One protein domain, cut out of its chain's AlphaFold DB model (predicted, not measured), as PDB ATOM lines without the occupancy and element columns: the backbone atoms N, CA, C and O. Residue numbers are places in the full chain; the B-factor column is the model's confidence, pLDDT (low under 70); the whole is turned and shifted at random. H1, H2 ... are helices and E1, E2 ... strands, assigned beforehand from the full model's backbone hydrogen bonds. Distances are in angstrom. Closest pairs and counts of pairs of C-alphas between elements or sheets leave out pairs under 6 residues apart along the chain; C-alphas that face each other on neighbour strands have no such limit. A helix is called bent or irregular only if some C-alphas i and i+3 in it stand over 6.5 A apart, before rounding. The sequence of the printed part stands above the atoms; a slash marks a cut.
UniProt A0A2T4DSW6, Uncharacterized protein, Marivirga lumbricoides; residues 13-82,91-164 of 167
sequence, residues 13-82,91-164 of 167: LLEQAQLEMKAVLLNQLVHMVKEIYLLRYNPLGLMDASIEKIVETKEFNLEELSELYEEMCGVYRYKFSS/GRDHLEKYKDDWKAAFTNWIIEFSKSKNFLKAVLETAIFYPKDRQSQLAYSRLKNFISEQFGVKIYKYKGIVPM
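Overview. This is residues 13 to 82 and 91 to 164 of the 167 residues of an uncharacterized protein of Marivirga lumbricoides (UniProt A0A2T4DSW6). Crossing helices are stacked in three rough tiers: H3 and H5 lie in the middle, the long bent H1 and H4 cover one side, and H6 covers the other. A small hairpin of strands, E1 and E2, packs on H3 and the last residues of H6, while short H2 packs on H1 and H5 at the far end. The printed part has 144 residues, with six named helices followed by two antiparallel strands, and is mostly helix. It is compact, with a radius of gyration of the C-alphas of 15.9 A and spans of 49 by 38 by 25 A.

Arrangement. E1, residues 153 to 156, and E2, residues 160 to 163, form an antiparallel hairpin at 153 degrees; N 154 and O 162, 2.8 A apart, are within hydrogen-bond range. The closest C-alphas of E2 and H3, residues 63 to 79, are those of Ile 161 and Val 75, 7.3 A apart. H6, residues 134 to 151, touches H3 at a shallow tilt of 11 degrees, the same way, closest at C-alphas Tyr 140 and Glu 64, 6.7 A. H5, residues 117 to 129, forms a helical hairpin with H6, opposite ways at 35.5 degrees, only just a steep tilt; C-alphas Thr 126 and Ser 136 are closest, 4.6 A. H5 is only just irregular: C-alphas 126 and 129 are 6.53 A apart. H1, residues 13 to 41, was assigned as one helix by its hydrogen bonds but is bent: C-alphas 20 and 23 are 7.4 A apart, and arms H1a, residues 13 to 20, and H1b, residues 23 to 41, stand at 68 degrees, only just short of about perpendicular. Residues 30 to 37 of H1b touch H5, closest at C-alphas Val 33 and Leu 120, 5.9 A. Residues 94 to 102 of H4, residues 94 to 113, touch H1a, closest at C-alphas Lys 99 and Ala 17, 5.1 A. Residues 124 to 129 of H5 touch H2, residues 49 to 56, closest at C-alphas Ile 128 and Ile 54, 6.8 A. H2 and H4 are apart. Every O i to N i+4 pair is within hydrogen-bond range in H1a, H1b, H2, H4 and H6; H3 has 12 of 13 and H5 8 of 9.

Along the chain. H1a begins at C-alpha 13 (97.342, 108.769, 91.587), and E2 ends at C-alpha 163 (99.174, 91.405, 74.012). H4 measures 28.0 A, H1b 27.2 A, H6 26.0 A and H3 25.0 A.

Size, cuts and confidence. The C-alphas of Asp 48 and Gly 91 are farthest apart, 51.4 A. Residues 83 to 90 are not printed; C-alphas 82 and 91 are 20.8 A apart across this cut. Of the links printed whole, none is long. Residues 82, 131 to 132 and 157 to 159 have pLDDT under 70.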
ATOM      1  N   LEU A  13      96.433 107.616  91.583       86.75
ATOM      2  CA  LEU A  13      97.342 108.769  91.587       86.75
ATOM      3  C   LEU A  13      97.999 108.972  90.220       86.75
ATOM      4  O   LEU A  13      98.019 110.087  89.706       86.75
ATOM      5  N   LEU A  14      98.483 107.897  89.593       89.12
ATOM      6  CA  LEU A  14      99.017 107.971  88.233       89.12
ATOM      7  C   LEU A  14      97.925 108.336  87.222       89.12
ATOM      8  O   LEU A  14      98.165 109.127  86.315       89.12
ATOM      9  N   GLU A  15      96.717 107.796  87.378       88.56
ATOM     10  CA  GLU A  15      95.584 108.164  86.528       88.56
ATOM     11  C   GLU A  15      95.242 109.657  86.663       88.56
ATOM     12  O   GLU A  15      94.985 110.326  85.661       88.56
ATOM     13  N   GLN A  16      95.275 110.197  87.883       90.50
ATOM     14  CA  GLN A  16      95.078 111.619  88.140       90.50
ATOM     15  C   GLN A  16      96.194 112.463  87.515       90.50
ATOM     16  O   GLN A  16      95.895 113.410  86.789       90.50
ATOM     17  N   ALA A  17      97.463 112.088  87.711       92.44
ATOM     18  CA  ALA A  17      98.604 112.749  87.076       92.44
ATOM     19  C   ALA A  17      98.443 112.796  85.549       92.44
ATOM     20  O   ALA A  17      98.602 113.845  84.927       92.44
ATOM     21  N   GLN A  18      98.055 111.677  84.936       94.12
ATOM     22  CA  GLN A  18      97.809 111.586  83.497       94.12
ATOM     23  C   GLN A  18      96.636 112.466  83.045       94.12
ATOM     24  O   GLN A  18      96.701 113.063  81.969       94.12
ATOM     25  N   LEU A  19      95.571 112.578  83.837       93.69
ATOM     26  CA  LEU A  19      94.433 113.435  83.509       93.69
ATOM     27  C   LEU A  19      94.810 114.922  83.566       93.69
ATOM     28  O   LEU A  19      94.497 115.658  82.632       93.69
ATOM     29  N   GLU A  20      95.528 115.345  84.607       95.00
ATOM     30  CA  GLU A  20      95.986 116.732  84.769       95.00
ATOM     31  C   GLU A  20      96.980 117.146  83.673       95.00
ATOM     32  O   GLU A  20      96.954 118.277  83.191       95.00
ATOM     33  N   MET A  21      97.819 116.213  83.216       96.31
ATOM     34  CA  MET A  21      98.828 116.471  82.185       96.31
ATOM     35  C   MET A  21      98.280 116.430  80.749       96.31
ATOM     36  O   MET A  21      98.976 116.848  79.822       96.31
ATOM     37  N   LYS A  22      97.042 115.958  80.538       95.62
ATOM     38  CA  LYS A  22      96.477 115.675  79.206       95.62
ATOM     39  C   LYS A  22      96.556 116.861  78.248       95.62
ATOM     40  O   LYS A  22      97.089 116.727  77.150       95.62
ATOM     41  N   ALA A  23      96.046 118.020  78.659       94.06
ATOM     42  CA  ALA A  23      96.004 119.201  77.797       94.06
ATOM     43  C   ALA A  23      97.413 119.696  77.432       94.06
ATOM     44  O   ALA A  23      97.681 120.009  76.272       94.06
ATOM     45  N   VAL A  24      98.325 119.722  78.407       95.56
ATOM     46  CA  VAL A  24      99.706 120.185  78.214       95.56
ATOM     47  C   VAL A  24     100.461 119.247  77.273       95.56
ATOM     48  O   VAL A  24     101.067 119.700  76.303       95.56
ATOM     49  N   LEU A  25     100.383 117.938  77.511       96.56
ATOM     50  CA  LEU A  25     101.113 116.943  76.727       96.56
ATOM     51  C   LEU A  25     100.575 116.792  75.302       96.56
ATOM     52  O   LEU A  25     101.364 116.593  74.383       96.56
ATOM     53  N   LEU A  26      99.266 116.939  75.084       95.75
ATOM     54  CA  LEU A  26      98.692 116.938  73.734       95.75
ATOM     55  C   LEU A  26      99.163 118.130  72.897       95.75
ATOM     56  O   LEU A  26      99.532 117.957  71.738       95.75
ATOM     57  N   ASN A  27      99.214 119.327  73.484       94.62
ATOM     58  CA  ASN A  27      99.793 120.483  72.801       94.62
ATOM     59  C   ASN A  27     101.282 120.255  72.517       94.62
ATOM     60  O   ASN A  27     101.740 120.459  71.393       94.62
ATOM     61  N   GLN A  28     102.028 119.756  73.508       95.38
ATOM     62  CA  GLN A  28     103.446 119.447  73.346       95.38
ATOM     63  C   GLN A  28     103.685 118.416  72.231       95.38
ATOM     64  O   GLN A  28     104.624 118.572  71.457       95.38
ATOM     65  N   LEU A  29     102.830 117.394  72.103       95.88
ATOM     66  CA  LEU A  29     102.879 116.412  71.016       95.88
ATOM     67  C   LEU A  29     102.837 117.092  69.648       95.88
ATOM     68  O   LEU A  29     103.703 116.828  68.813       95.88
ATOM     69  N   VAL A  30     101.853 117.963  69.418       95.19
ATOM     70  CA  VAL A  30     101.700 118.620  68.115       95.19
ATOM     71  C   VAL A  30     102.884 119.545  67.838       95.19
ATOM     72  O   VAL A  30     103.436 119.504  66.740       95.19
ATOM     73  N   HIS A  31     103.342 120.311  68.833       95.44
ATOM     74  CA  HIS A  31     104.523 121.167  68.692       95.44
ATOM     75  C   HIS A  31     105.792 120.379  68.347       95.44
ATOM     76  O   HIS A  31     106.458 120.710  67.368       95.44
ATOM     77  N   MET A  32     106.084 119.295  69.070       95.62
ATOM     78  CA  MET A  32     107.251 118.451  68.787       95.62
ATOM     79  C   MET A  32     107.177 117.841  67.383       95.62
ATOM     80  O   MET A  32     108.169 117.819  66.659       95.62
ATOM     81  N   VAL A  33     105.997 117.380  66.958       95.75
ATOM     82  CA  VAL A  33     105.807 116.844  65.604       95.75
ATOM     83  C   VAL A  33     106.029 117.920  64.540       95.75
ATOM     84  O   VAL A  33     106.688 117.631  63.539       95.75
ATOM     85  N   LYS A  34     105.535 119.152  64.748       94.94
ATOM     86  CA  LYS A  34     105.797 120.293  63.851       94.94
ATOM     87  C   LYS A  34     107.300 120.536  63.712       94.94
ATOM     88  O   LYS A  34     107.809 120.558  62.594       94.94
ATOM     89  N   GLU A  35     108.007 120.669  64.831       94.50
ATOM     90  CA  GLU A  35     109.450 120.936  64.855       94.50
ATOM     91  C   GLU A  35     110.249 119.827  64.166       94.50
ATOM     92  O   GLU A  35     111.056 120.104  63.279       94.50
ATOM     93  N   ILE A  36     109.982 118.561  64.503       95.00
ATOM     94  CA  ILE A  36     110.684 117.415  63.909       95.00
ATOM     95  C   ILE A  36     110.393 117.313  62.409       95.00
ATOM     96  O   ILE A  36     111.293 116.999  61.624       95.00
ATOM     97  N   TYR A  37     109.151 117.569  61.991       94.69
ATOM     98  CA  TYR A  37     108.787 117.554  60.579       94.69
ATOM     99  C   TYR A  37     109.533 118.637  59.798       94.69
ATOM    100  O   TYR A  37     110.133 118.329  58.769       94.69
ATOM    101  N   LEU A  38     109.537 119.877  60.296       93.69
ATOM    102  CA  LEU A  38     110.227 120.995  59.652       93.69
ATOM    103  C   LEU A  38     111.737 120.758  59.593       93.69
ATOM    104  O   LEU A  38     112.325 120.890  58.526       93.69
ATOM    105  N   LEU A  39     112.347 120.299  60.687       93.69
ATOM    106  CA  LEU A  39     113.778 119.999  60.725       93.69
ATOM    107  C   LEU A  39     114.174 118.917  59.708       93.69
ATOM    108  O   LEU A  39     115.221 119.014  59.071       93.69
ATOM    109  N   ARG A  40     113.350 117.872  59.553       93.25
ATOM    110  CA  ARG A  40     113.678 116.722  58.696       93.25
ATOM    111  C   ARG A  40     113.317 116.930  57.228       93.25
ATOM    112  O   ARG A  40     114.032 116.434  56.362       93.25
ATOM    113  N   TYR A  41     112.199 117.594  56.945       91.38
ATOM    114  CA  TYR A  41     111.637 117.688  55.591       91.38
ATOM    115  C   TYR A  41     111.646 119.101  55.011       91.38
ATOM    116  O   TYR A  41     111.426 119.244  53.813       91.38
ATOM    117  N   ASN A  42     111.933 120.123  55.818       92.25
ATOM    118  CA  ASN A  42     112.132 121.491  55.354       92.25
ATOM    119  C   ASN A  42     113.376 122.155  55.987       92.25
ATOM    120  O   ASN A  42     113.270 123.232  56.578       92.25
ATOM    121  N   PRO A  43     114.577 121.551  55.867       91.50
ATOM    122  CA  PRO A  43     115.791 122.103  56.473       91.50
ATOM    123  C   PRO A  43     116.202 123.461  55.881       91.50
ATOM    124  O   PRO A  43     116.924 124.216  56.524       91.50
ATOM    125  N   LEU A  44     115.749 123.774  54.661       91.56
ATOM    126  CA  LEU A  44     116.026 125.039  53.977       91.56
ATOM    127  C   LEU A  44     115.018 126.146  54.320       91.56
ATOM    128  O   LEU A  44     115.206 127.279  53.887       91.56
ATOM    129  N   GLY A  45     113.951 125.834  55.063       89.44
ATOM    130  CA  GLY A  45     112.923 126.812  55.416       89.44
ATOM    131  C   GLY A  45     112.169 127.367  54.206       89.44
ATOM    132  O   GLY A  45     111.789 128.535  54.204       89.44
ATOM    133  N   LEU A  46     111.959 126.554  53.168       91.19
ATOM    134  CA  LEU A  46     111.148 126.949  52.021       91.19
ATOM    135  C   LEU A  46     109.687 127.076  52.457       91.19
ATOM    136  O   LEU A  46     109.152 126.186  53.120       91.19
ATOM    137  N   MET A  47     109.059 128.189  52.098       90.31
ATOM    138  CA  MET A  47     107.667 128.462  52.432       90.31
ATOM    139  C   MET A  47     106.793 128.059  51.250       90.31
ATOM    140  O   MET A  47     106.845 128.663  50.181       90.31
ATOM    141  N   ASP A  48     106.034 126.987  51.448       91.25
ATOM    142  CA  ASP A  48     104.920 126.597  50.592       91.25
ATOM    143  C   ASP A  48     103.622 126.638  51.408       91.25
ATOM    144  O   ASP A  48     103.655 126.677  52.639       91.25
ATOM    145  N   ALA A  49     102.472 126.576  50.736       89.62
ATOM    146  CA  ALA A  49     101.166 126.664  51.390       89.62
ATOM    147  C   ALA A  49     100.946 125.609  52.500       89.62
ATOM    148  O   ALA A  49     100.177 125.832  53.436       89.62
ATOM    149  N   SER A  50     101.602 124.446  52.419       89.00
ATOM    150  CA  SER A  50     101.522 123.415  53.460       89.00
ATOM    151  C   SER A  50     102.390 123.773  54.663       89.00
ATOM    152  O   SER A  50     101.952 123.606  55.802       89.00
ATOM    153  N   ILE A  51     103.609 124.263  54.427       92.50
ATOM    154  CA  ILE A  51     104.526 124.722  55.476       92.50
ATOM    155  C   ILE A  51     103.966 125.950  56.192       92.50
ATOM    156  O   ILE A  51     103.970 125.967  57.420       92.50
ATOM    157  N   GLU A  52     103.432 126.925  55.457       92.19
ATOM    158  CA  GLU A  52     102.755 128.098  56.022       92.19
ATOM    159  C   GLU A  52     101.642 127.656  56.971       92.19
ATOM    160  O   GLU A  52     101.653 128.008  58.150       92.19
ATOM    161  N   LYS A  53     100.768 126.746  56.520       91.31
ATOM    162  CA  LYS A  53      99.708 126.187  57.367       91.31
ATOM    163  C   LYS A  53     100.259 125.497  58.617       91.31
ATOM    164  O   LYS A  53      99.708 125.677  59.704       91.31
ATOM    165  N   ILE A  54     101.341 124.723  58.498       92.19
ATOM    166  CA  ILE A  54     101.996 124.087  59.651       92.19
ATOM    167  C   ILE A  54     102.490 125.147  60.635       92.19
ATOM    168  O   ILE A  54     102.219 125.016  61.827       92.19
ATOM    169  N   VAL A  55     103.199 126.175  60.172       90.81
ATOM    170  CA  VAL A  55     103.814 127.206  61.021       90.81
ATOM    171  C   VAL A  55     102.752 128.072  61.699       90.81
ATOM    172  O   VAL A  55     102.785 128.219  62.923       90.81
ATOM    173  N   GLU A  56     101.783 128.571  60.934       91.31
ATOM    174  CA  GLU A  56     100.776 129.541  61.379       91.31
ATOM    175  C   GLU A  56      99.713 128.950  62.307       91.31
ATOM    176  O   GLU A  56      99.141 129.671  63.126       91.31
ATOM    177  N   THR A  57      99.457 127.640  62.228       91.00
ATOM    178  CA  THR A  57      98.456 126.995  63.086       91.00
ATOM    179  C   THR A  57      98.910 127.008  64.550       91.00
ATOM    180  O   THR A  57      99.886 126.342  64.919       91.00
ATOM    181  N   LYS A  58      98.181 127.770  65.378       85.81
ATOM    182  CA  LYS A  58      98.385 127.908  66.834       85.81
ATOM    183  C   LYS A  58      97.356 127.147  67.669       85.81
ATOM    184  O   LYS A  58      97.660 126.768  68.792       85.81
ATOM    185  N   GLU A  59      96.165 126.929  67.122       85.62
ATOM    186  CA  GLU A  59      95.103 126.152  67.758       85.62
ATOM    187  C   GLU A  59      94.961 124.814  67.037       85.62
ATOM    188  O   GLU A  59      94.853 124.766  65.812       85.62
ATOM    189  N   PHE A  60      94.982 123.724  67.798       85.31
ATOM    190  CA  PHE A  60      94.958 122.367  67.260       85.31
ATOM    191  C   PHE A  60      93.621 121.708  67.562       85.31
ATOM    192  O   PHE A  60      93.097 121.855  68.669       85.31
ATOM    193  N   ASN A  61      93.103 120.911  66.623       81.81
ATOM    194  CA  ASN A  61      92.074 119.956  67.012       81.81
ATOM    195  C   ASN A  61      92.734 118.782  67.742       81.81
ATOM    196  O   ASN A  61      93.556 118.058  67.180       81.81
ATOM    197  N   LEU A  62      92.383 118.631  69.015       87.00
ATOM    198  CA  LEU A  62      92.923 117.611  69.903       87.00
ATOM    199  C   LEU A  62      91.909 116.509  70.219       87.00
ATOM    200  O   LEU A  62      92.233 115.636  71.016       87.00
ATOM    201  N   GLU A  63      90.700 116.533  69.652       86.38
ATOM    202  CA  GLU A  63      89.627 115.597  70.010       86.38
ATOM    203  C   GLU A  63      90.015 114.142  69.703       86.38
ATOM    204  O   GLU A  63      90.029 113.300  70.605       86.38
ATOM    205  N   GLU A  64      90.451 113.851  68.476       83.88
ATOM    206  CA  GLU A  64      90.900 112.508  68.094       83.88
ATOM    207  C   GLU A  64      92.235 112.138  68.756       83.88
ATOM    208  O   GLU A  64      92.442 111.002  69.189       83.88
ATOM    209  N   LEU A  65      93.146 113.105  68.907       89.56
ATOM    210  CA  LEU A  65      94.413 112.882  69.611       89.56
ATOM    211  C   LEU A  65      94.207 112.610  71.108       89.56
ATOM    212  O   LEU A  65      95.013 111.923  71.733       89.56
ATOM    213  N   SER A  66      93.115 113.103  71.686       90.94
ATOM    214  CA  SER A  66      92.746 112.866  73.077       90.94
ATOM    215  C   SER A  66      92.442 111.389  73.331       90.94
ATOM    216  O   SER A  66      92.856 110.860  74.364       90.94
ATOM    217  N   GLU A  67      91.807 110.696  72.383       88.38
ATOM    218  CA  GLU A  67      91.630 109.244  72.478       88.38
ATOM    219  C   GLU A  67      92.970 108.499  72.396       88.38
ATOM    220  O   GLU A  67      93.217 107.580  73.181       88.38
ATOM    221  N   LEU A  68      93.862 108.928  71.493       89.25
ATOM    222  CA  LEU A  68      95.211 108.369  71.364       89.25
ATOM    223  C   LEU A  68      95.984 108.485  72.683       89.25
ATOM    224  O   LEU A  68      96.619 107.531  73.135       89.25
ATOM    225  N   TYR A  69      95.900 109.652  73.321       93.12
ATOM    226  CA  TYR A  69      96.532 109.918  74.606       93.12
ATOM    227  C   TYR A  69      96.007 108.993  75.704       93.12
ATOM    228  O   TYR A  69      96.795 108.429  76.464       93.12
ATOM    229  N   GLU A  70      94.691 108.793  75.782       90.44
ATOM    230  CA  GLU A  70      94.091 107.873  76.751       90.44
ATOM    231  C   GLU A  70      94.548 106.428  76.527       90.44
ATOM    232  O   GLU A  70      94.832 105.709  77.487       90.44
ATOM    233  N   GLU A  71      94.672 106.014  75.267       88.38
ATOM    234  CA  GLU A  71      95.215 104.708  74.901       88.38
ATOM    235  C   GLU A  71      96.680 104.562  75.338       88.38
ATOM    236  O   GLU A  71      97.028 103.567  75.977       88.38
ATOM    237  N   MET A  72      97.520 105.575  75.105       91.31
ATOM    238  CA  MET A  72      98.911 105.598  75.577       91.31
ATOM    239  C   MET A  72      99.005 105.567  77.108       91.31
ATOM    240  O   MET A  72      99.837 104.839  77.654       91.31
ATOM    241  N   CYS A  73      98.129 106.288  77.814       91.56
ATOM    242  CA  CYS A  73      98.043 106.241  79.274       91.56
ATOM    243  C   CYS A  73      97.738 104.823  79.765       91.56
ATOM    244  O   CYS A  73      98.394 104.328  80.681       91.56
ATOM    245  N   GLY A  74      96.767 104.153  79.134       88.81
ATOM    246  CA  GLY A  74      96.421 102.768  79.440       88.81
ATOM    247  C   GLY A  74      97.598 101.818  79.220       88.81
ATOM    248  O   GLY A  74      97.884 100.987  80.083       88.81
ATOM    249  N   VAL A  75      98.319 101.963  78.103       89.50
ATOM    250  CA  VAL A  75      99.521 101.162  77.811       89.50
ATOM    251  C   VAL A  75     100.611 101.397  78.849       89.50
ATOM    252  O   VAL A  75     101.236 100.439  79.302       89.50
ATOM    253  N   TYR A  76     100.821 102.643  79.268       90.94
ATOM    254  CA  TYR A  76     101.783 102.968  80.316       90.94
ATOM    255  C   TYR A  76     101.429 102.280  81.634       90.94
ATOM    256  O   TYR A  76     102.243 101.543  82.182       90.94
ATOM    257  N   ARG A  77     100.183 102.426  82.101       88.25
ATOM    258  CA  ARG A  77      99.728 101.777  83.340       88.25
ATOM    259  C   ARG A  77      99.803 100.254  83.264       88.25
ATOM    260  O   ARG A  77     100.084  99.615  84.271       88.25
ATOM    261  N   TYR A  78      99.594  99.677  82.083       85.44
ATOM    262  CA  TYR A  78      99.764  98.243  81.863       85.44
ATOM    263  C   TYR A  78     101.234  97.811  81.996       85.44
ATOM    264  O   TYR A  78     101.526  96.853  82.712       85.44
ATOM    265  N   LYS A  79     102.160  98.544  81.362       84.62
ATOM    266  CA  LYS A  79     103.604  98.248  81.385       84.62
ATOM    267  C   LYS A  79     104.257  98.483  82.750       84.62
ATOM    268  O   LYS A  79     105.146  97.728  83.117       84.62
ATOM    269  N   PHE A  80     103.803  99.487  83.500       83.19
ATOM    270  CA  PHE A  80     104.383  99.908  84.785       83.19
ATOM    271  C   PHE A  80     103.444  99.640  85.972       83.19
ATOM    272  O   PHE A  80     103.439 100.362  86.968       83.19
ATOM    273  N   SER A  81     102.617  98.597  85.863       70.94
ATOM    274  CA  SER A  81     101.578  98.267  86.850       70.94
ATOM    275  C   SER A  81     102.113  97.970  88.259       70.94
ATOM    276  O   SER A  81     101.369  98.134  89.226       70.94
ATOM    277  N   SER A  82     103.386  97.586  88.388       67.31
ATOM    278  CA  SER A  82     104.062  97.279  89.656       67.31
ATOM    279  C   SER A  82     104.468  98.500  90.486       67.31
ATOM    280  O   SER A  82     104.696  98.354  91.683       67.31
ATOM    281  N   GLY A  91     111.532 113.267  99.565       81.00
ATOM    282  CA  GLY A  91     110.482 114.090 100.171       81.00
ATOM    283  C   GLY A  91     109.470 114.676  99.182       81.00
ATOM    284  O   GLY A  91     108.666 115.513  99.588       81.00
ATOM    285  N   ARG A  92     109.496 114.268  97.907       85.00
ATOM    286  CA  ARG A  92     108.540 114.738  96.895       85.00
ATOM    287  C   ARG A  92     107.177 114.080  97.051       85.00
ATOM    288  O   ARG A  92     107.062 112.960  97.550       85.00
ATOM    289  N   ASP A  93     106.147 114.759  96.555       87.94
ATOM    290  CA  ASP A  93     104.820 114.167  96.459       87.94
ATOM    291  C   ASP A  93     104.759 113.126  95.326       87.94
ATOM    292  O   ASP A  93     105.321 113.308  94.239       87.94
ATOM    293  N   HIS A  94     104.050 112.020  95.561       87.75
ATOM    294  CA  HIS A  94     103.914 110.956  94.564       87.75
ATOM    295  C   HIS A  94     103.239 111.439  93.276       87.75
ATOM    296  O   HIS A  94     103.576 110.944  92.201       87.75
ATOM    297  N   LEU A  95     102.299 112.388  93.358       89.56
ATOM    298  CA  LEU A  95     101.630 112.935  92.183       89.56
ATOM    299  C   LEU A  95     102.622 113.687  91.293       89.56
ATOM    300  O   LEU A  95     102.587 113.517  90.077       89.56
ATOM    301  N   GLU A  96     103.510 114.489  91.885       90.31
ATOM    302  CA  GLU A  96     104.549 115.216  91.146       90.31
ATOM    303  C   GLU A  96     105.505 114.252  90.451       90.31
ATOM    304  O   GLU A  96     105.704 114.360  89.240       90.31
ATOM    305  N   LYS A  97     105.997 113.236  91.171       90.81
ATOM    306  CA  LYS A  97     106.825 112.191  90.559       90.81
ATOM    307  C   LYS A  97     106.102 111.506  89.398       90.81
ATOM    308  O   LYS A  97     106.670 111.367  88.320       90.81
ATOM    309  N   TYR A  98     104.841 111.106  89.575       91.25
ATOM    310  CA  TYR A  98     104.093 110.453  88.501       91.25
ATOM    311  C   TYR A  98     103.863 111.362  87.292       91.25
ATOM    312  O   TYR A  98     103.844 110.860  86.168       91.25
ATOM    313  N   LYS A  99     103.698 112.676  87.490       93.50
ATOM    314  CA  LYS A  99     103.623 113.643  86.385       93.50
ATOM    315  C   LYS A  99     104.937 113.694  85.612       93.50
ATOM    316  O   LYS A  99     104.898 113.649  84.382       93.50
ATOM    317  N   ASP A 100     106.064 113.754  86.313       93.56
ATOM    318  CA  ASP A 100     107.395 113.803  85.706       93.56
ATOM    319  C   ASP A 100     107.724 112.508  84.957       93.56
ATOM    320  O   ASP A 100     108.079 112.554  83.776       93.56
ATOM    321  N   ASP A 101     107.513 111.355  85.595       93.00
ATOM    322  CA  ASP A 101     107.732 110.034  85.000       93.00
ATOM    323  C   ASP A 101     106.862 109.846  83.753       93.00
ATOM    324  O   ASP A 101     107.336 109.421  82.693       93.00
ATOM    325  N   TRP A 102     105.580 110.217  83.848       95.00
ATOM    326  CA  TRP A 102     104.661 110.130  82.722       95.00
ATOM    327  C   TRP A 102     105.069 111.060  81.580       95.00
ATOM    328  O   TRP A 102     105.110 110.629  80.427       95.00
ATOM    329  N   LYS A 103     105.410 112.317  81.879       96.62
ATOM    330  CA  LYS A 103     105.880 113.280  80.878       96.62
ATOM    331  C   LYS A 103     107.132 112.769  80.174       96.62
ATOM    332  O   LYS A 103     107.177 112.795  78.947       96.62
ATOM    333  N   ALA A 104     108.113 112.269  80.922       96.25
ATOM    334  CA  ALA A 104     109.345 111.726  80.366       96.25
ATOM    335  C   ALA A 104     109.066 110.531  79.443       96.25
ATOM    336  O   ALA A 104     109.530 110.507  78.300       96.25
ATOM    337  N   ALA A 105     108.253 109.571  79.892       95.81
ATOM    338  CA  ALA A 105     107.870 108.418  79.083       95.81
ATOM    339  C   ALA A 105     107.115 108.830  77.809       95.81
ATOM    340  O   ALA A 105     107.439 108.360  76.718       95.81
ATOM    341  N   PHE A 106     106.151 109.742  77.932       96.12
ATOM    342  CA  PHE A 106     105.358 110.246  76.816       96.12
ATOM    343  C   PHE A 106     106.222 110.985  75.787       96.12
ATOM    344  O   PHE A 106     106.135 110.700  74.593       96.12
ATOM    345  N   THR A 107     107.104 111.885  76.232       95.88
ATOM    346  CA  THR A 107     108.044 112.596  75.355       95.88
ATOM    347  C   THR A 107     108.983 111.625  74.642       95.88
ATOM    348  O   THR A 107     109.135 111.721  73.425       95.88
ATOM    349  N   ASN A 108     109.549 110.647  75.353       96.12
ATOM    350  CA  ASN A 108     110.414 109.633  74.749       96.12
ATOM    351  C   ASN A 108     109.675 108.817  73.684       96.12
ATOM    352  O   ASN A 108     110.198 108.613  72.589       96.12
ATOM    353  N   TRP A 109     108.438 108.401  73.959       95.50
ATOM    354  CA  TRP A 109     107.614 107.707  72.971       95.50
ATOM    355  C   TRP A 109     107.361 108.560  71.734       95.50
ATOM    356  O   TRP A 109     107.488 108.056  70.624       95.50
ATOM    357  N   ILE A 110     107.074 109.853  71.889       94.81
ATOM    358  CA  ILE A 110     106.870 110.739  70.739       94.81
ATOM    359  C   ILE A 110     108.138 110.886  69.911       94.81
ATOM    360  O   ILE A 110     108.049 110.848  68.685       94.81
ATOM    361  N   ILE A 111     109.302 111.030  70.543       94.31
ATOM    362  CA  ILE A 111     110.587 111.119  69.837       94.31
ATOM    363  C   ILE A 111     110.828 109.843  69.021       94.31
ATOM    364  O   ILE A 111     111.154 109.918  67.835       94.31
ATOM    365  N   GLU A 112     110.604 108.676  69.626       94.50
ATOM    366  CA  GLU A 112     110.732 107.383  68.952       94.50
ATOM    367  C   GLU A 112     109.730 107.235  67.799       94.50
ATOM    368  O   GLU A 112     110.112 106.914  66.672       94.50
ATOM    369  N   PHE A 113     108.455 107.557  68.022       94.19
ATOM    370  CA  PHE A 113     107.408 107.473  67.002       94.19
ATOM    371  C   PHE A 113     107.645 108.445  65.847       94.19
ATOM    372  O   PHE A 113     107.436 108.097  64.684       94.19
ATOM    373  N   SER A 114     108.184 109.626  66.144       93.69
ATOM    374  CA  SER A 114     108.570 110.649  65.168       93.69
ATOM    375  C   SER A 114     109.714 110.224  64.243       93.69
ATOM    376  O   SER A 114     109.983 110.883  63.234       93.69
ATOM    377  N   LYS A 115     110.393 109.098  64.502       92.38
ATOM    378  CA  LYS A 115     111.290 108.479  63.510       92.38
ATOM    379  C   LYS A 115     110.509 107.989  62.286       92.38
ATOM    380  O   LYS A 115     111.010 108.080  61.167       92.38
ATOM    381  N   SER A 116     109.256 107.571  62.468       93.56
ATOM    382  CA  SER A 116     108.367 107.166  61.380       93.56
ATOM    383  C   SER A 116     107.739 108.369  60.675       93.56
ATOM    384  O   SER A 116     107.031 109.181  61.274       93.56
ATOM    385  N   LYS A 117     107.911 108.442  59.350       92.56
ATOM    386  CA  LYS A 117     107.235 109.438  58.500       92.56
ATOM    387  C   LYS A 117     105.710 109.337  58.586       92.56
ATOM    388  O   LYS A 117     105.030 110.359  58.529       92.56
ATOM    389  N   ASN A 118     105.182 108.120  58.719       91.25
ATOM    390  CA  ASN A 118     103.741 107.878  58.767       91.25
ATOM    391  C   ASN A 118     103.117 108.468  60.030       91.25
ATOM    392  O   ASN A 118     102.037 109.044  59.954       91.25
ATOM    393  N   PHE A 119     103.823 108.377  61.161       93.69
ATOM    394  CA  PHE A 119     103.385 108.980  62.415       93.69
ATOM    395  C   PHE A 119     103.332 110.506  62.306       93.69
ATOM    396  O   PHE A 119     102.279 111.092  62.540       93.69
ATOM    397  N   LEU A 120     104.427 111.139  61.860       93.81
ATOM    398  CA  LEU A 120     104.494 112.596  61.690       93.81
ATOM    399  C   LEU A 120     103.356 113.114  60.801       93.81
ATOM    400  O   LEU A 120     102.632 114.028  61.188       93.81
ATOM    401  N   LYS A 121     103.168 112.497  59.629       92.19
ATOM    402  CA  LYS A 121     102.100 112.880  58.701       92.19
ATOM    403  C   LYS A 121     100.723 112.733  59.322       92.19
ATOM    404  O   LYS A 121      99.936 113.663  59.243       92.19
ATOM    405  N   ALA A 122     100.437 111.594  59.942       91.81
ATOM    406  CA  ALA A 122      99.105 111.341  60.457       91.81
ATOM    407  C   ALA A 122      98.760 112.259  61.645       91.81
ATOM    408  O   ALA A 122      97.631 112.730  61.719       91.81
ATOM    409  N   VAL A 123      99.726 112.611  62.509       92.94
ATOM    410  CA  VAL A 123      99.505 113.628  63.556       92.94
ATOM    411  C   VAL A 123      99.222 115.003  62.944       92.94
ATOM    412  O   VAL A 123      98.263 115.655  63.353       92.94
ATOM    413  N   LEU A 124     100.000 115.444  61.949       92.44
ATOM    414  CA  LEU A 124      99.766 116.729  61.275       92.44
ATOM    415  C   LEU A 124      98.423 116.749  60.529       92.44
ATOM    416  O   LEU A 124      97.714 117.754  60.546       92.44
ATOM    417  N   GLU A 125      98.058 115.646  59.878       90.56
ATOM    418  CA  GLU A 125      96.795 115.500  59.154       90.56
ATOM    419  C   GLU A 125      95.591 115.610  60.094       90.56
ATOM    420  O   GLU A 125      94.656 116.350  59.789       90.56
ATOM    421  N   THR A 126      95.645 114.942  61.249       89.00
ATOM    422  CA  THR A 126      94.599 115.003  62.278       89.00
ATOM    423  C   THR A 126      94.534 116.378  62.956       89.00
ATOM    424  O   THR A 126      93.457 116.952  63.065       89.00
ATOM    425  N   ALA A 127      95.671 116.938  63.382       89.31
ATOM    426  CA  ALA A 127      95.684 118.143  64.216       89.31
ATOM    427  C   ALA A 127      95.586 119.466  63.437       89.31
ATOM    428  O   ALA A 127      95.048 120.440  63.966       89.31
ATOM    429  N   ILE A 128      96.141 119.521  62.220       87.56
ATOM    430  CA  ILE A 128      96.360 120.771  61.469       87.56
ATOM    431  C   ILE A 128      95.629 120.763  60.127       87.56
ATOM    432  O   ILE A 128      94.913 121.712  59.798       87.56
ATOM    433  N   PHE A 129      95.818 119.730  59.301       85.25
ATOM    434  CA  PHE A 129      95.348 119.804  57.916       85.25
ATOM    435  C   PHE A 129      93.849 119.564  57.769       85.25
ATOM    436  O   PHE A 129      93.208 120.328  57.040       85.25
ATOM    437  N   TYR A 130      93.301 118.567  58.465       82.44
ATOM    438  CA  TYR A 130      91.931 118.093  58.255       82.44
ATOM    439  C   TYR A 130      91.077 118.016  59.526       82.44
ATOM    440  O   TYR A 130      90.283 117.088  59.635       82.44
ATOM    441  N   PRO A 131      91.133 118.981  60.462       68.69
ATOM    442  CA  PRO A 131      90.570 118.841  61.808       68.69
ATOM    443  C   PRO A 131      89.058 118.561  61.883       68.69
ATOM    444  O   PRO A 131      88.563 118.286  62.960       68.69
ATOM    445  N   LYS A 132      88.281 118.652  60.798       69.31
ATOM    446  CA  LYS A 132      86.826 118.389  60.813       69.31
ATOM    447  C   LYS A 132      86.352 117.471  59.686       69.31
ATOM    448  O   LYS A 132      85.153 117.370  59.441       69.31
ATOM    449  N   ASP A 133      87.277 116.835  58.973       75.12
ATOM    450  CA  ASP A 133      86.962 116.026  57.796       75.12
ATOM    451  C   ASP A 133      87.071 114.525  58.106       75.12
ATOM    452  O   ASP A 133      87.825 114.093  58.979       75.12
ATOM    453  N   ARG A 134      86.379 113.693  57.325       73.50
ATOM    454  CA  ARG A 134      86.523 112.229  57.312       73.50
ATOM    455  C   ARG A 134      87.984 111.800  57.133       73.50
ATOM    456  O   ARG A 134      88.378 110.728  57.592       73.50
ATOM    457  N   GLN A 135      88.802 112.639  56.499       75.06
ATOM    458  CA  GLN A 135      90.244 112.436  56.377       75.06
ATOM    459  C   GLN A 135      90.971 112.435  57.734       75.06
ATOM    460  O   GLN A 135      91.885 111.625  57.903       75.06
ATOM    461  N   SER A 136      90.522 113.224  58.724       75.50
ATOM    462  CA  SER A 136      91.035 113.163  60.107       75.50
ATOM    463  C   SER A 136      90.845 111.776  60.703       75.50
ATOM    464  O   SER A 136      91.785 111.189  61.232       75.50
ATOM    465  N   GLN A 137      89.656 111.191  60.537       80.75
ATOM    466  CA  GLN A 137      89.346 109.867  61.081       80.75
ATOM    467  C   GLN A 137      90.201 108.765  60.439       80.75
ATOM    468  O   GLN A 137      90.628 107.825  61.111       80.75
ATOM    469  N   LEU A 138      90.497 108.883  59.141       84.00
ATOM    470  CA  LEU A 138      91.398 107.961  58.440       84.00
ATOM    471  C   LEU A 138      92.859 108.132  58.880       84.00
ATOM    472  O   LEU A 138      93.587 107.143  58.996       84.00
ATOM    473  N   ALA A 139      93.306 109.365  59.121       83.31
ATOM    474  CA  ALA A 139      94.618 109.646  59.704       83.31
ATOM    475  C   ALA A 139      94.729 109.087  61.129       83.31
ATOM    476  O   ALA A 139      95.673 108.356  61.434       83.31
ATOM    477  N   TYR A 140      93.707 109.295  61.955       85.44
ATOM    478  CA  TYR A 140      93.630 108.746  63.302       85.44
ATOM    479  C   TYR A 140      93.629 107.210  63.313       85.44
ATOM    480  O   TYR A 140      94.366 106.594  64.079       85.44
ATOM    481  N   SER A 141      92.888 106.561  62.409       86.38
ATOM    482  CA  SER A 141      92.911 105.097  62.268       86.38
ATOM    483  C   SER A 141      94.320 104.567  61.953       86.38
ATOM    484  O   SER A 141      94.771 103.583  62.544       86.38
ATOM    485  N   ARG A 142      95.069 105.265  61.084       88.62
ATOM    486  CA  ARG A 142      96.482 104.950  60.809       88.62
ATOM    487  C   ARG A 142      97.363 105.132  62.048       88.62
ATOM    488  O   ARG A 142      98.186 104.258  62.312       88.62
ATOM    489  N   LEU A 143      97.173 106.205  62.822       88.44
ATOM    490  CA  LEU A 143      97.893 106.417  64.088       88.44
ATOM    491  C   LEU A 143      97.631 105.290  65.081       88.44
ATOM    492  O   LEU A 143      98.564 104.748  65.663       88.44
ATOM    493  N   LYS A 144      96.370 104.901  65.245       87.56
ATOM    494  CA  LYS A 144      95.972 103.847  66.174       87.56
ATOM    495  C   LYS A 144      96.591 102.494  65.827       87.56
ATOM    496  O   LYS A 144      97.079 101.791  66.717       87.56
ATOM    497  N   ASN A 145      96.599 102.139  64.543       88.19
ATOM    498  CA  ASN A 145      97.259 100.921  64.076       88.19
ATOM    499  C   ASN A 145      98.768 100.985  64.325       88.19
ATOM    500  O   ASN A 145      99.322 100.056  64.909       88.19
ATOM    501  N   PHE A 146      99.400 102.115  63.993       90.12
ATOM    502  CA  PHE A 146     100.821 102.331  64.246       90.12
ATOM    503  C   PHE A 146     101.168 102.167  65.733       90.12
ATOM    504  O   PHE A 146     102.080 101.419  66.068       90.12
ATOM    505  N   ILE A 147     100.420 102.800  66.643       87.19
ATOM    506  CA  ILE A 147     100.650 102.678  68.091       87.19
ATOM    507  C   ILE A 147     100.472 101.235  68.572       87.19
ATOM    508  O   ILE A 147     101.276 100.745  69.368       87.19
ATOM    509  N   SER A 148      99.442 100.544  68.082       86.81
ATOM    510  CA  SER A 148      99.188  99.146  68.443       86.81
ATOM    511  C   SER A 148     100.357  98.239  68.042       86.81
ATOM    512  O   SER A 148     100.766  97.378  68.819       86.81
ATOM    513  N   GLU A 149     100.923  98.455  66.851       88.06
ATOM    514  CA  GLU A 149     102.108  97.742  66.363       88.06
ATOM    515  C   GLU A 149     103.357  98.087  67.179       88.06
ATOM    516  O   GLU A 149     104.034  97.184  67.663       88.06
ATOM    517  N   GLN A 150     103.634  99.378  67.402       88.75
ATOM    518  CA  GLN A 150     104.815  99.826  68.151       88.75
ATOM    519  C   GLN A 150     104.839  99.304  69.588       88.75
ATOM    520  O   GLN A 150     105.896  98.973  70.123       88.75
ATOM    521  N   PHE A 151     103.678  99.221  70.237       86.62
ATOM    522  CA  PHE A 151     103.591  98.690  71.591       86.62
ATOM    523  C   PHE A 151     103.376  97.176  71.659       86.62
ATOM    524  O   PHE A 151     103.450  96.633  72.762       86.62
ATOM    525  N   GLY A 152     103.117  96.502  70.534       84.75
ATOM    526  CA  GLY A 152     102.820  95.068  70.497       84.75
ATOM    527  C   GLY A 152     101.527  94.693  71.230       84.75
ATOM    528  O   GLY A 152     101.395  93.581  71.744       84.75
ATOM    529  N   VAL A 153     100.566  95.616  71.320       83.44
ATOM    530  CA  VAL A 153      99.311  95.425  72.062       83.44
ATOM    531  C   VAL A 153      98.111  95.882  71.243       83.44
ATOM    532  O   VAL A 153      98.169  96.872  70.522       83.44
ATOM    533  N   LYS A 154      96.986  95.177  71.379       81.31
ATOM    534  CA  LYS A 154      95.689  95.601  70.837       81.31
ATOM    535  C   LYS A 154      94.806  96.128  71.953       81.31
ATOM    536  O   LYS A 154      94.626  95.465  72.973       81.31
ATOM    537  N   ILE A 155      94.215  97.299  71.733       78.94
ATOM    538  CA  ILE A 155      93.362  97.973  72.714       78.94
ATOM    539  C   ILE A 155      91.900  97.834  72.284       78.94
ATOM    540  O   ILE A 155      91.383  98.585  71.456       78.94
ATOM    541  N   TYR A 156      91.206  96.859  72.864       75.75
ATOM    542  CA  TYR A 156      89.789  96.618  72.608       75.75
ATOM    543  C   TYR A 156      88.911  97.465  73.536       75.75
ATOM    544  O   TYR A 156      89.265  97.740  74.683       75.75
ATOM    545  N   LYS A 157      87.724  97.870  73.069       67.12
ATOM    546  CA  LYS A 157      86.776  98.656  73.883       67.12
ATOM    547  C   LYS A 157      86.254  97.870  75.094       67.12
ATOM    548  O   LYS A 157      86.169  98.428  76.178       67.12
ATOM    549  N   TYR A 158      85.964  96.580  74.904       65.94
ATOM    550  CA  TYR A 158      85.362  95.714  75.927       65.94
ATOM    551  C   TYR A 158      86.352  94.766  76.613       65.94
ATOM    552  O   TYR A 158      86.112  94.352  77.741       65.94
ATOM    553  N   LYS A 159      87.453  94.409  75.939       62.53
ATOM    554  CA  LYS A 159      88.465  93.480  76.477       62.53
ATOM    555  C   LYS A 159      89.679  94.185  77.082       62.53
ATOM    556  O   LYS A 159      90.493  93.524  77.712       62.53
ATOM    557  N   GLY A 160      89.801  95.500  76.896       73.88
ATOM    558  CA  GLY A 160      90.973  96.236  77.349       73.88
ATOM    559  C   GLY A 160      92.214  95.939  76.506       73.88
ATOM    560  O   GLY A 160      92.106  95.671  75.305       73.88
ATOM    561  N   ILE A 161      93.386  96.018  77.127       79.12
ATOM    562  CA  ILE A 161      94.686  95.790  76.486       79.12
ATOM    563  C   ILE A 161      94.966  94.289  76.423       79.12
ATOM    564  O   ILE A 161      94.954  93.599  77.439       79.12
ATOM    565  N   VAL A 162      95.232  93.787  75.219       77.06
ATOM    566  CA  VAL A 162      95.574  92.387  74.962       77.06
ATOM    567  C   VAL A 162      96.924  92.343  74.242       77.06
ATOM    568  O   VAL A 162      97.068  93.027  73.223       77.06
ATOM    569  N   PRO A 163      97.909  91.560  74.720       77.00
ATOM    570  CA  PRO A 163      99.174  91.405  74.012       77.00
ATOM    571  C   PRO A 163      98.925  90.777  72.637       77.00
ATOM    572  O   PRO A 163      98.130  89.839  72.506       77.00
ATOM    573  N   MET A 164      99.585  91.286  71.599       77.62
ATOM    574  CA  MET A 164      99.566  90.613  70.306       77.62
ATOM    575  C   MET A 164     100.329  89.295  70.451       77.62
ATOM    576  O   MET A 164     101.523  89.293  70.738       77.62
TER     577      MET A 164